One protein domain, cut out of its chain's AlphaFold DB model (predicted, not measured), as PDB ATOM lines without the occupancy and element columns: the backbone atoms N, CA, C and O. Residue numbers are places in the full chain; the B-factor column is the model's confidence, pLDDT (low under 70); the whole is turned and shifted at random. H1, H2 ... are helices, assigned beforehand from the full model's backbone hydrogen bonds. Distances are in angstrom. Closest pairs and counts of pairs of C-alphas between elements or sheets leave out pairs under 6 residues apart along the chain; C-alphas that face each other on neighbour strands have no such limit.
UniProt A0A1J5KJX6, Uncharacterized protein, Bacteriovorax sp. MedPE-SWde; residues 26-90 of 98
ATOM      1  N   ASN A  26       2.522   7.566 -15.968       90.50
ATOM      2  CA  ASN A  26       3.148   6.583 -16.848       90.50
ATOM      3  C   ASN A  26       2.900   6.963 -18.304       90.50
ATOM      4  O   ASN A  26       3.843   6.955 -19.096       90.50
ATOM      5  N   PHE A  27       1.674   7.377 -18.636       91.38
ATOM      6  CA  PHE A  27       1.369   7.931 -19.949       91.38
ATOM      7  C   PHE A  27       2.198   9.187 -20.232       91.38
ATOM      8  O   PHE A  27       2.927   9.211 -21.219       91.38
ATOM      9  N   PHE A  28       2.174  10.180 -19.337       92.31
ATOM     10  CA  PHE A  28       2.936  11.420 -19.505       92.31
ATOM     11  C   PHE A  28       4.426  11.139 -19.747       92.31
ATOM     12  O   PHE A  28       5.009  11.581 -20.735       92.31
ATOM     13  N   SER A  29       5.056  10.354 -18.869       93.12
ATOM     14  CA  SER A  29       6.483  10.042 -18.981       93.12
ATOM     15  C   SER A  29       6.812   9.235 -20.236       93.12
ATOM     16  O   SER A  29       7.847   9.497 -20.852       93.12
ATOM     17  N   LYS A  30       5.945   8.305 -20.659       92.38
ATOM     18  CA  LYS A  30       6.116   7.537 -21.897       92.38
ATOM     19  C   LYS A  30       5.980   8.422 -23.137       92.38
ATOM     20  O   LYS A  30       6.843   8.341 -24.006       92.38
ATOM     21  N   SER A  31       4.967   9.285 -23.195       92.31
ATOM     22  CA  SER A  31       4.742  10.218 -24.307       92.31
ATOM     23  C   SER A  31       5.917  11.181 -24.472       92.31
ATOM     24  O   SER A  31       6.448  11.324 -25.574       92.31
ATOM     25  N   ILE A  32       6.412  11.747 -23.365       92.44
ATOM     26  CA  ILE A  32       7.602  12.599 -23.400       92.44
ATOM     27  C   ILE A  32       8.850  11.797 -23.781       92.44
ATOM     28  O   ILE A  32       9.619  12.256 -24.611       92.44
ATOM     29  N   SER A  33       9.057  10.594 -23.235       90.62
ATOM     30  CA  SER A  33      10.235   9.773 -23.575       90.62
ATOM     31  C   SER A  33      10.233   9.311 -25.039       90.62
ATOM     32  O   SER A  33      11.300   9.134 -25.628       90.62
ATOM     33  N   GLY A  34       9.050   9.129 -25.633       89.50
ATOM     34  CA  GLY A  34       8.882   8.778 -27.043       89.50
ATOM     35  C   GLY A  34       9.312   9.900 -27.989       89.50
ATOM     36  O   GLY A  34       9.960   9.633 -28.996       89.50
ATOM     37  N   GLN A  35       9.021  11.150 -27.625       89.56
ATOM     38  CA  GLN A  35       9.449  12.336 -28.375       89.56
ATOM     39  C   GLN A  35      10.850  12.816 -27.953       89.56
ATOM     40  O   GLN A  35      11.532  13.506 -28.707       89.56
ATOM     41  N   CYS A  36      11.300  12.425 -26.757       88.50
ATOM     42  CA  CYS A  36      12.487  12.957 -26.110       88.50
ATOM     43  C   CYS A  36      13.323  11.918 -25.359       88.50
ATOM     44  O   CYS A  36      13.247  11.776 -24.135       88.50
ATOM     45  N   LYS A  37      14.222  11.239 -26.072       82.00
ATOM     46  CA  LYS A  37      15.088  10.209 -25.472       82.00
ATOM     47  C   LYS A  37      16.099  10.752 -24.451       82.00
ATOM     48  O   LYS A  37      16.545  10.000 -23.591       82.00
ATOM     49  N   LEU A  38      16.452  12.039 -24.529       79.94
ATOM     50  CA  LEU A  38      17.417  12.688 -23.627       79.94
ATOM     51  C   LEU A  38      16.777  13.281 -22.364       79.94
ATOM     52  O   LEU A  38      17.485  13.793 -21.493       79.94
ATOM     53  N   ALA A  39      15.450  13.226 -22.230       81.94
ATOM     54  CA  ALA A  39      14.784  13.799 -21.073       81.94
ATOM     55  C   ALA A  39      15.115  13.012 -19.791       81.94
ATOM     56  O   ALA A  39      14.827  11.824 -19.654       81.94
ATOM     57  N   ASN A  40      15.696  13.696 -18.804       87.19
ATOM     58  CA  ASN A  40      15.994  13.101 -17.505       87.19
ATOM     59  C   ASN A  40      14.689  12.780 -16.746       87.19
ATOM     60  O   ASN A  40      13.861  13.667 -16.530       87.19
ATOM     61  N   LYS A  41      14.534  11.540 -16.256       88.12
ATOM     62  CA  LYS A  41      13.359  11.083 -15.482       88.12
ATOM     63  C   LYS A  41      13.000  11.992 -14.298       88.12
ATOM     64  O   LYS A  41      11.821  12.175 -14.000       88.12
ATOM     65  N   LEU A  42      13.990  12.580 -13.626       89.75
ATOM     66  CA  LEU A  42      13.759  13.518 -12.527       89.75
ATOM     67  C   LEU A  42      13.114  14.818 -13.023       89.75
ATOM     68  O   LEU A  42      12.197  15.324 -12.376       89.75
ATOM     69  N   ILE A  43      13.569  15.333 -14.170       92.00
ATOM     70  CA  ILE A  43      12.980  16.517 -14.809       92.00
ATOM     71  C   ILE A  43      11.527  16.211 -15.172       92.00
ATOM     72  O   ILE A  43      10.649  16.974 -14.786       92.00
ATOM     73  N   LEU A  44      11.260  15.056 -15.794       92.50
ATOM     74  CA  LEU A  44       9.900  14.625 -16.143       92.50
ATOM     75  C   LEU A  44       8.967  14.609 -14.933       92.50
ATOM     76  O   LEU A  44       7.905  15.228 -14.967       92.50
ATOM     77  N   LYS A  45       9.385  13.961 -13.840       91.50
ATOM     78  CA  LYS A  45       8.589  13.880 -12.609       91.50
ATOM     79  C   LYS A  45       8.301  15.257 -12.014       91.50
ATOM     80  O   LYS A  45       7.190  15.511 -11.559       91.50
ATOM     81  N   LYS A  46       9.288  16.154 -12.005       91.81
ATOM     82  CA  LYS A  46       9.128  17.507 -11.457       91.81
ATOM     83  C   LYS A  46       8.241  18.388 -12.337       91.81
ATOM     84  O   LYS A  46       7.401  19.097 -11.794       91.81
ATOM     85  N   THR A  47       8.385  18.306 -13.657       91.94
ATOM     86  CA  THR A  47       7.510  18.992 -14.619       91.94
ATOM     87  C   THR A  47       6.067  18.532 -14.456       91.94
ATOM     88  O   THR A  47       5.178  19.356 -14.273       91.94
ATOM     89  N   TYR A  48       5.850  17.220 -14.411       91.19
ATOM     90  CA  TYR A  48       4.535  16.621 -14.213       91.19
ATOM     91  C   TYR A  48       3.865  17.065 -12.896       91.19
ATOM     92  O   TYR A  48       2.707  17.475 -12.894       91.19
ATOM     93  N   LEU A  49       4.602  17.077 -11.777       90.06
ATOM     94  CA  LEU A  49       4.094  17.620 -10.505       90.06
ATOM     95  C   LEU A  49       3.788  19.124 -10.582       90.06
ATOM     96  O   LEU A  49       2.885  19.602  -9.899       90.06
ATOM     97  N   GLY A  50       4.547  19.868 -11.388       88.69
ATOM     98  CA  GLY A  50       4.267  21.267 -11.696       88.69
ATOM     99  C   GLY A  50       2.912  21.428 -12.380       88.69
ATOM    100  O   GLY A  50       2.103  22.228 -11.922       88.69
ATOM    101  N   PHE A  51       2.629  20.600 -13.386       90.44
ATOM    102  CA  PHE A  51       1.352  20.619 -14.095       90.44
ATOM    103  C   PHE A  51       0.156  20.195 -13.232       90.44
ATOM    104  O   PHE A  51      -0.911  20.789 -13.353       90.44
ATOM    105  N   ILE A  52       0.337  19.260 -12.286       87.69
ATOM    106  CA  ILE A  52      -0.685  18.955 -11.260       87.69
ATOM    107  C   ILE A  52      -1.078  20.202 -10.467       87.69
ATOM    108  O   ILE A  52      -2.244  20.369 -10.113       87.69
ATOM    109  N   ARG A  53      -0.115  21.085 -10.192       84.75
ATOM    110  CA  ARG A  53      -0.349  22.319  -9.436       84.75
ATOM    111  C   ARG A  53      -0.890  23.454 -10.304       84.75
ATOM    112  O   ARG A  53      -1.693  24.238  -9.814       84.75
ATOM    113  N   ASN A  54      -0.438  23.568 -11.553       82.12
ATOM    114  CA  ASN A  54      -0.860  24.604 -12.495       82.12
ATOM    115  C   ASN A  54      -0.788  24.085 -13.940       82.12
ATOM    116  O   ASN A  54       0.299  23.835 -14.458       82.12
ATOM    117  N   LYS A  55      -1.949  23.949 -14.590       78.69
ATOM    118  CA  LYS A  55      -2.097  23.258 -15.881       78.69
ATOM    119  C   LYS A  55      -1.802  24.126 -17.111       78.69
ATOM    120  O   LYS A  55      -1.707  23.593 -18.206       78.69
ATOM    121  N   GLN A  56      -1.696  25.447 -16.950       79.12
ATOM    122  CA  GLN A  56      -1.879  26.387 -18.069       79.12
ATOM    123  C   GLN A  56      -0.585  26.978 -18.646       79.12
ATOM    124  O   GLN A  56      -0.645  27.703 -19.634       79.12
ATOM    125  N   SER A  57       0.586  26.724 -18.052       85.12
ATOM    126  CA  SER A  57       1.832  27.350 -18.520       85.12
ATOM    127  C   SER A  57       3.069  26.478 -18.332       85.12
ATOM    128  O   SER A  57       3.169  25.682 -17.399       85.12
ATOM    129  N   CYS A  58       4.065  26.695 -19.195       89.62
ATOM    130  CA  CYS A  58       5.392  26.083 -19.093       89.62
ATOM    131  C   CYS A  58       6.414  27.001 -18.413       89.62
ATOM    132  O   CYS A  58       7.618  26.872 -18.642       89.62
ATOM    133  N   ASP A  59       5.962  27.935 -17.575       87.50
ATOM    134  CA  ASP A  59       6.848  28.923 -16.958       87.50
ATOM    135  C   ASP A  59       7.748  28.362 -15.861       87.50
ATOM    136  O   ASP A  59       8.778  28.962 -15.530       87.50
ATOM    137  N   GLY A  60       7.395  27.187 -15.336       88.25
ATOM    138  CA  GLY A  60       8.172  26.478 -14.332       88.25
ATOM    139  C   GLY A  60       9.573  26.112 -14.826       88.25
ATOM    140  O   GLY A  60       9.764  25.661 -15.954       88.25
ATOM    141  N   SER A  61      10.564  26.230 -13.939       91.94
ATOM    142  CA  SER A  61      11.971  25.937 -14.246       91.94
ATOM    143  C   SER A  61      12.188  24.534 -14.826       91.94
ATOM    144  O   SER A  61      13.009  24.360 -15.722       91.94
ATOM    145  N   PHE A  62      11.428  23.534 -14.368       92.44
ATOM    146  CA  PHE A  62      11.503  22.167 -14.889       92.44
ATOM    147  C   PHE A  62      10.883  22.018 -16.279       92.44
ATOM    148  O   PHE A  62      11.461  21.322 -17.111       92.44
ATOM    149  N   ALA A  63       9.767  22.699 -16.554       93.19
ATOM    150  CA  ALA A  63       9.169  22.720 -17.887       93.19
ATOM    151  C   ALA A  63      10.126  23.396 -18.876       93.19
ATOM    152  O   ALA A  63      10.468  22.801 -19.892       93.19
ATOM    153  N   LYS A  64      10.689  24.556 -18.515       93.69
ATOM    154  CA  LYS A  64      11.738  25.228 -19.301       93.69
ATOM    155  C   LYS A  64      12.955  24.334 -19.529       93.69
ATOM    156  O   LYS A  64      13.443  24.244 -20.649       93.69
ATOM    157  N   LYS A  65      13.419  23.621 -18.496       93.44
ATOM    158  CA  LYS A  65      14.559  22.705 -18.627       93.44
ATOM    159  C   LYS A  65      14.244  21.528 -19.548       93.44
ATOM    160  O   LYS A  65      15.093  21.152 -20.353       93.44
ATOM    161  N   LEU A  66      13.033  20.979 -19.467       92.44
ATOM    162  CA  LEU A  66      12.566  19.929 -20.366       92.44
ATOM    163  C   LEU A  66      12.527  20.415 -21.819       92.44
ATOM    164  O   LEU A  66      13.121  19.764 -22.671       92.44
ATOM    165  N   LEU A  67      11.922  21.581 -22.068       92.94
ATOM    166  CA  LEU A  67      11.851  22.211 -23.391       92.94
ATOM    167  C   LEU A  67      13.252  22.514 -23.944       92.94
ATOM    168  O   LEU A  67      13.547  22.202 -25.088       92.94
ATOM    169  N   SER A  68      14.169  23.015 -23.109       91.38
ATOM    170  CA  SER A  68      15.562  23.259 -23.523       91.38
ATOM    171  C   SER A  68      16.351  21.979 -23.815       91.38
ATOM    172  O   SER A  68      17.290  21.998 -24.601       91.38
ATOM    173  N   SER A  69      15.984  20.863 -23.177       89.00
ATOM    174  CA  SER A  69      16.630  19.563 -23.406       89.00
ATOM    175  C   SER A  69      16.025  18.835 -24.606       89.00
ATOM    176  O   SER A  69      16.521  17.773 -24.984       89.00
ATOM    177  N   CYS A  70      14.929  19.360 -25.164       87.69
ATOM    178  CA  CYS A  70      14.128  18.662 -26.145       87.69
ATOM    179  C   CYS A  70      13.511  19.567 -27.205       87.69
ATOM    180  O   CYS A  70      12.402  20.064 -27.048       87.69
ATOM    181  N   ASN A  71      14.176  19.675 -28.350       83.88
ATOM    182  CA  ASN A  71      13.684  20.502 -29.454       83.88
ATOM    183  C   ASN A  71      12.409  19.947 -30.119       83.88
ATOM    184  O   ASN A  71      11.724  20.680 -30.822       83.88
ATOM    185  N   ALA A  72      12.092  18.663 -29.917       87.06
ATOM    186  CA  ALA A  72      10.906  18.021 -30.485       87.06
ATOM    187  C   ALA A  72       9.607  18.327 -29.714       87.06
ATOM    188  O   ALA A  72       8.525  18.025 -30.207       87.06
ATOM    189  N   ILE A  73       9.701  18.905 -28.510       90.12
ATOM    190  CA  ILE A  73       8.552  19.206 -27.650       90.12
ATOM    191  C   ILE A  73       8.476  20.718 -27.457       90.12
ATOM    192  O   ILE A  73       9.460  21.353 -27.083       90.12
ATOM    193  N   ASN A  74       7.294  21.292 -27.670       93.19
ATOM    194  CA  ASN A  74       7.007  22.691 -27.387       93.19
ATOM    195  C   ASN A  74       6.023  22.793 -26.205       93.19
ATOM    196  O   ASN A  74       5.575  21.786 -25.657       93.19
ATOM    197  N   CYS A  75       5.734  24.013 -25.742       92.56
ATOM    198  CA  CYS A  75       4.880  24.181 -24.566       92.56
ATOM    199  C   CYS A  75       3.446  23.681 -24.802       92.56
ATOM    200  O   CYS A  75       2.865  23.046 -23.927       92.56
ATOM    201  N   GLU A  76       2.903  23.919 -25.996       93.31
ATOM    202  CA  GLU A  76       1.561  23.486 -26.380       93.31
ATOM    203  C   GLU A  76       1.442  21.956 -26.376       93.31
ATOM    204  O   GLU A  76       0.535  21.406 -25.753       93.31
ATOM    205  N   SER A  77       2.409  21.251 -26.970       92.75
ATOM    206  CA  SER A  77       2.427  19.788 -26.968       92.75
ATOM    207  C   SER A  77       2.634  19.216 -25.568       92.75
ATOM    208  O   SER A  77       2.022  18.212 -25.215       92.75
ATOM    209  N   LEU A  78       3.439  19.871 -24.729       93.00
ATOM    210  CA  LEU A  78       3.634  19.474 -23.335       93.00
ATOM    211  C   LEU A  78       2.347  19.601 -22.500       93.00
ATOM    212  O   LEU A  78       2.062  18.710 -21.696       93.00
ATOM    213  N   ILE A  79       1.580  20.679 -22.697       93.44
ATOM    214  CA  ILE A  79       0.270  20.886 -22.061       93.44
ATOM    215  C   ILE A  79      -0.725  19.834 -22.561       93.44
ATOM    216  O   ILE A  79      -1.341  19.155 -21.745       93.44
ATOM    217  N   SER A  80      -0.808  19.625 -23.877       92.75
ATOM    218  CA  SER A  80      -1.699  18.629 -24.487       92.75
ATOM    219  C   SER A  80      -1.435  17.208 -23.963       92.75
ATOM    220  O   SER A  80      -2.351  16.535 -23.494       92.75
ATOM    221  N   ILE A  81      -0.168  16.780 -23.890       92.44
ATOM    222  CA  ILE A  81       0.209  15.477 -23.306       92.44
ATOM    223  C   ILE A  81      -0.249  15.362 -21.845       92.44
ATOM    224  O   ILE A  81      -0.620  14.280 -21.382       92.44
ATOM    225  N   TYR A  82      -0.193  16.462 -21.093       92.12
ATOM    226  CA  TYR A  82      -0.645  16.487 -19.709       92.12
ATOM    227  C   TYR A  82      -2.177  16.420 -19.585       92.12
ATOM    228  O   TYR A  82      -2.686  15.700 -18.726       92.12
ATOM    229  N   GLU A  83      -2.915  17.111 -20.450       90.38
ATOM    230  CA  GLU A  83      -4.377  17.022 -20.524       90.38
ATOM    231  C   GLU A  83      -4.835  15.612 -20.922       90.38
ATOM    232  O   GLU A  83      -5.717  15.040 -20.283       90.38
ATOM    233  N   GLU A  84      -4.171  14.984 -21.893       90.12
ATOM    234  CA  GLU A  84      -4.412  13.583 -22.249       90.12
ATOM    235  C   GLU A  84      -4.131  12.629 -21.082       90.12
ATOM    236  O   GLU A  84      -4.882  11.677 -20.853       90.12
ATOM    237  N   ALA A  85      -3.073  12.890 -20.307       89.75
ATOM    238  CA  ALA A  85      -2.781  12.123 -19.104       89.75
ATOM    239  C   ALA A  85      -3.920  12.237 -18.073       89.75
ATOM    240  O   ALA A  85      -4.263  11.239 -17.443       89.75
ATOM    241  N   GLN A  86      -4.539  13.412 -17.918       88.12
ATOM    242  CA  GLN A  86      -5.719  13.588 -17.056       88.12
ATOM    243  C   GLN A  86      -6.943  12.853 -17.584       88.12
ATOM    244  O   GLN A  86      -7.638  12.177 -16.825       88.12
ATOM    245  N   ASN A  87      -7.185  12.944 -18.890       85.44
ATOM    246  CA  ASN A  87      -8.311  12.276 -19.529       85.44
ATOM    247  C   ASN A  87      -8.230  10.752 -19.344       85.44
ATOM    248  O   ASN A  87      -9.226  10.124 -18.983       85.44
ATOM    249  N   ARG A  88      -7.033  10.162 -19.471       82.12
ATOM    250  CA  ARG A  88      -6.808   8.725 -19.232       82.12
ATOM    251  C   ARG A  88      -7.064   8.294 -17.790       82.12
ATOM    252  O   ARG A  88      -7.687   7.256 -17.592       82.12
ATOM    253  N   ASP A  89      -6.618   9.071 -16.808       78.38
ATOM    254  CA  ASP A  89      -6.847   8.757 -15.388       78.38
ATOM    255  C   ASP A  89      -8.333   8.872 -15.014       78.38
ATOM    256  O   ASP A  89      -8.873   8.036 -14.296       78.38
ATOM    257  N   SER A  90      -9.030   9.858 -15.592       67.44
ATOM    258  CA  SER A  90     -10.475  10.039 -15.406       67.44
ATOM    259  C   SER A  90     -11.340   8.966 -16.086       67.44
ATOM    260  O   SER A  90     -12.564   9.005 -15.966       67.44
TER     261      SER A  90
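What this domain is: This is residues 26 to 90 of the 98 residues of an uncharacterized protein of Bacteriovorax sp. MedPE-SWde (UniProt A0A1J5KJX6). Four helices make a small compact cluster: H4, the longest, and H1 lie side by side and run opposite ways, while H2 crosses H1 steeply and H3 in turn packs across H2. H1 and H3 have no direct contact, and the end of H3 and the last printed residue, Ser 90, are the far ends of the domain. The printed part has 65 residues with four named helices, in the order H1, H2, H3, H4, and no named strand; the class is all helix. The whole is compact, with a radius of gyration of the C-alphas of 10.4 A, and rounded, spanning 30 by 23 by 20 A.

How they stand to each other: H4, residues 75 to 89, touches H1, residues 26 to 35; their closest C-alphas, those of Phe 28 and Ala 85, are 5.8 A apart. These two run opposite ways at a shallow tilt of 32 degrees, only just short of steep. H1 also touches H2, residues 41 to 53, with the closest C-alphas, those of Ser 29 and Leu 44, 6.4 A apart; they run opposite ways at a steep tilt of 58 degrees. H2 touches H3, residues 61 to 68, where the closest C-alphas, those of Thr 47 and Phe 62, are 5.1 A apart; they run opposite ways at a steep tilt of 56 degrees. H2 and H4 are close but not clearly touching, about perpendicular at 77 degrees, and their closest C-alphas, those of Phe 51 and Tyr 82, are 7.3 A apart. H3 and H4 are close but not clearly touching, with the C-alphas of Leu 67 and Cys 75 the closest at 7.3 A. H1 and H3 are apart. The helix packing is mostly crossed, but only just: of the three touching pairs, one is at a shallow tilt. In H1, H2, H3 and H4 every O i to N i+4 pair is within hydrogen-bond range.

Where its parts are: H4 has 15 residues and is 21.4 A long from C-alpha 75 at (4.880, 24.181, -24.566) to C-alpha 89 at (-6.847, 8.757, -15.388). H1 has 10 residues over 14.3 A and begins at C-alpha 26 at (3.148, 6.583, -16.848). H2 has 13 residues over 18.7 A, and H3 has 8 residues over 10.3 A.

The domain as a whole: The two C-alphas farthest apart, those of Ser 68 and Ser 90, are 30.3 A apart. The printed part has no cut. The link from H1 to H2 is tight, and those from H2 to H3 and from H3 to H4 are short. The mean pLDDT of the printed part is 88.9, and one printed residue, Ser 90, is under 70.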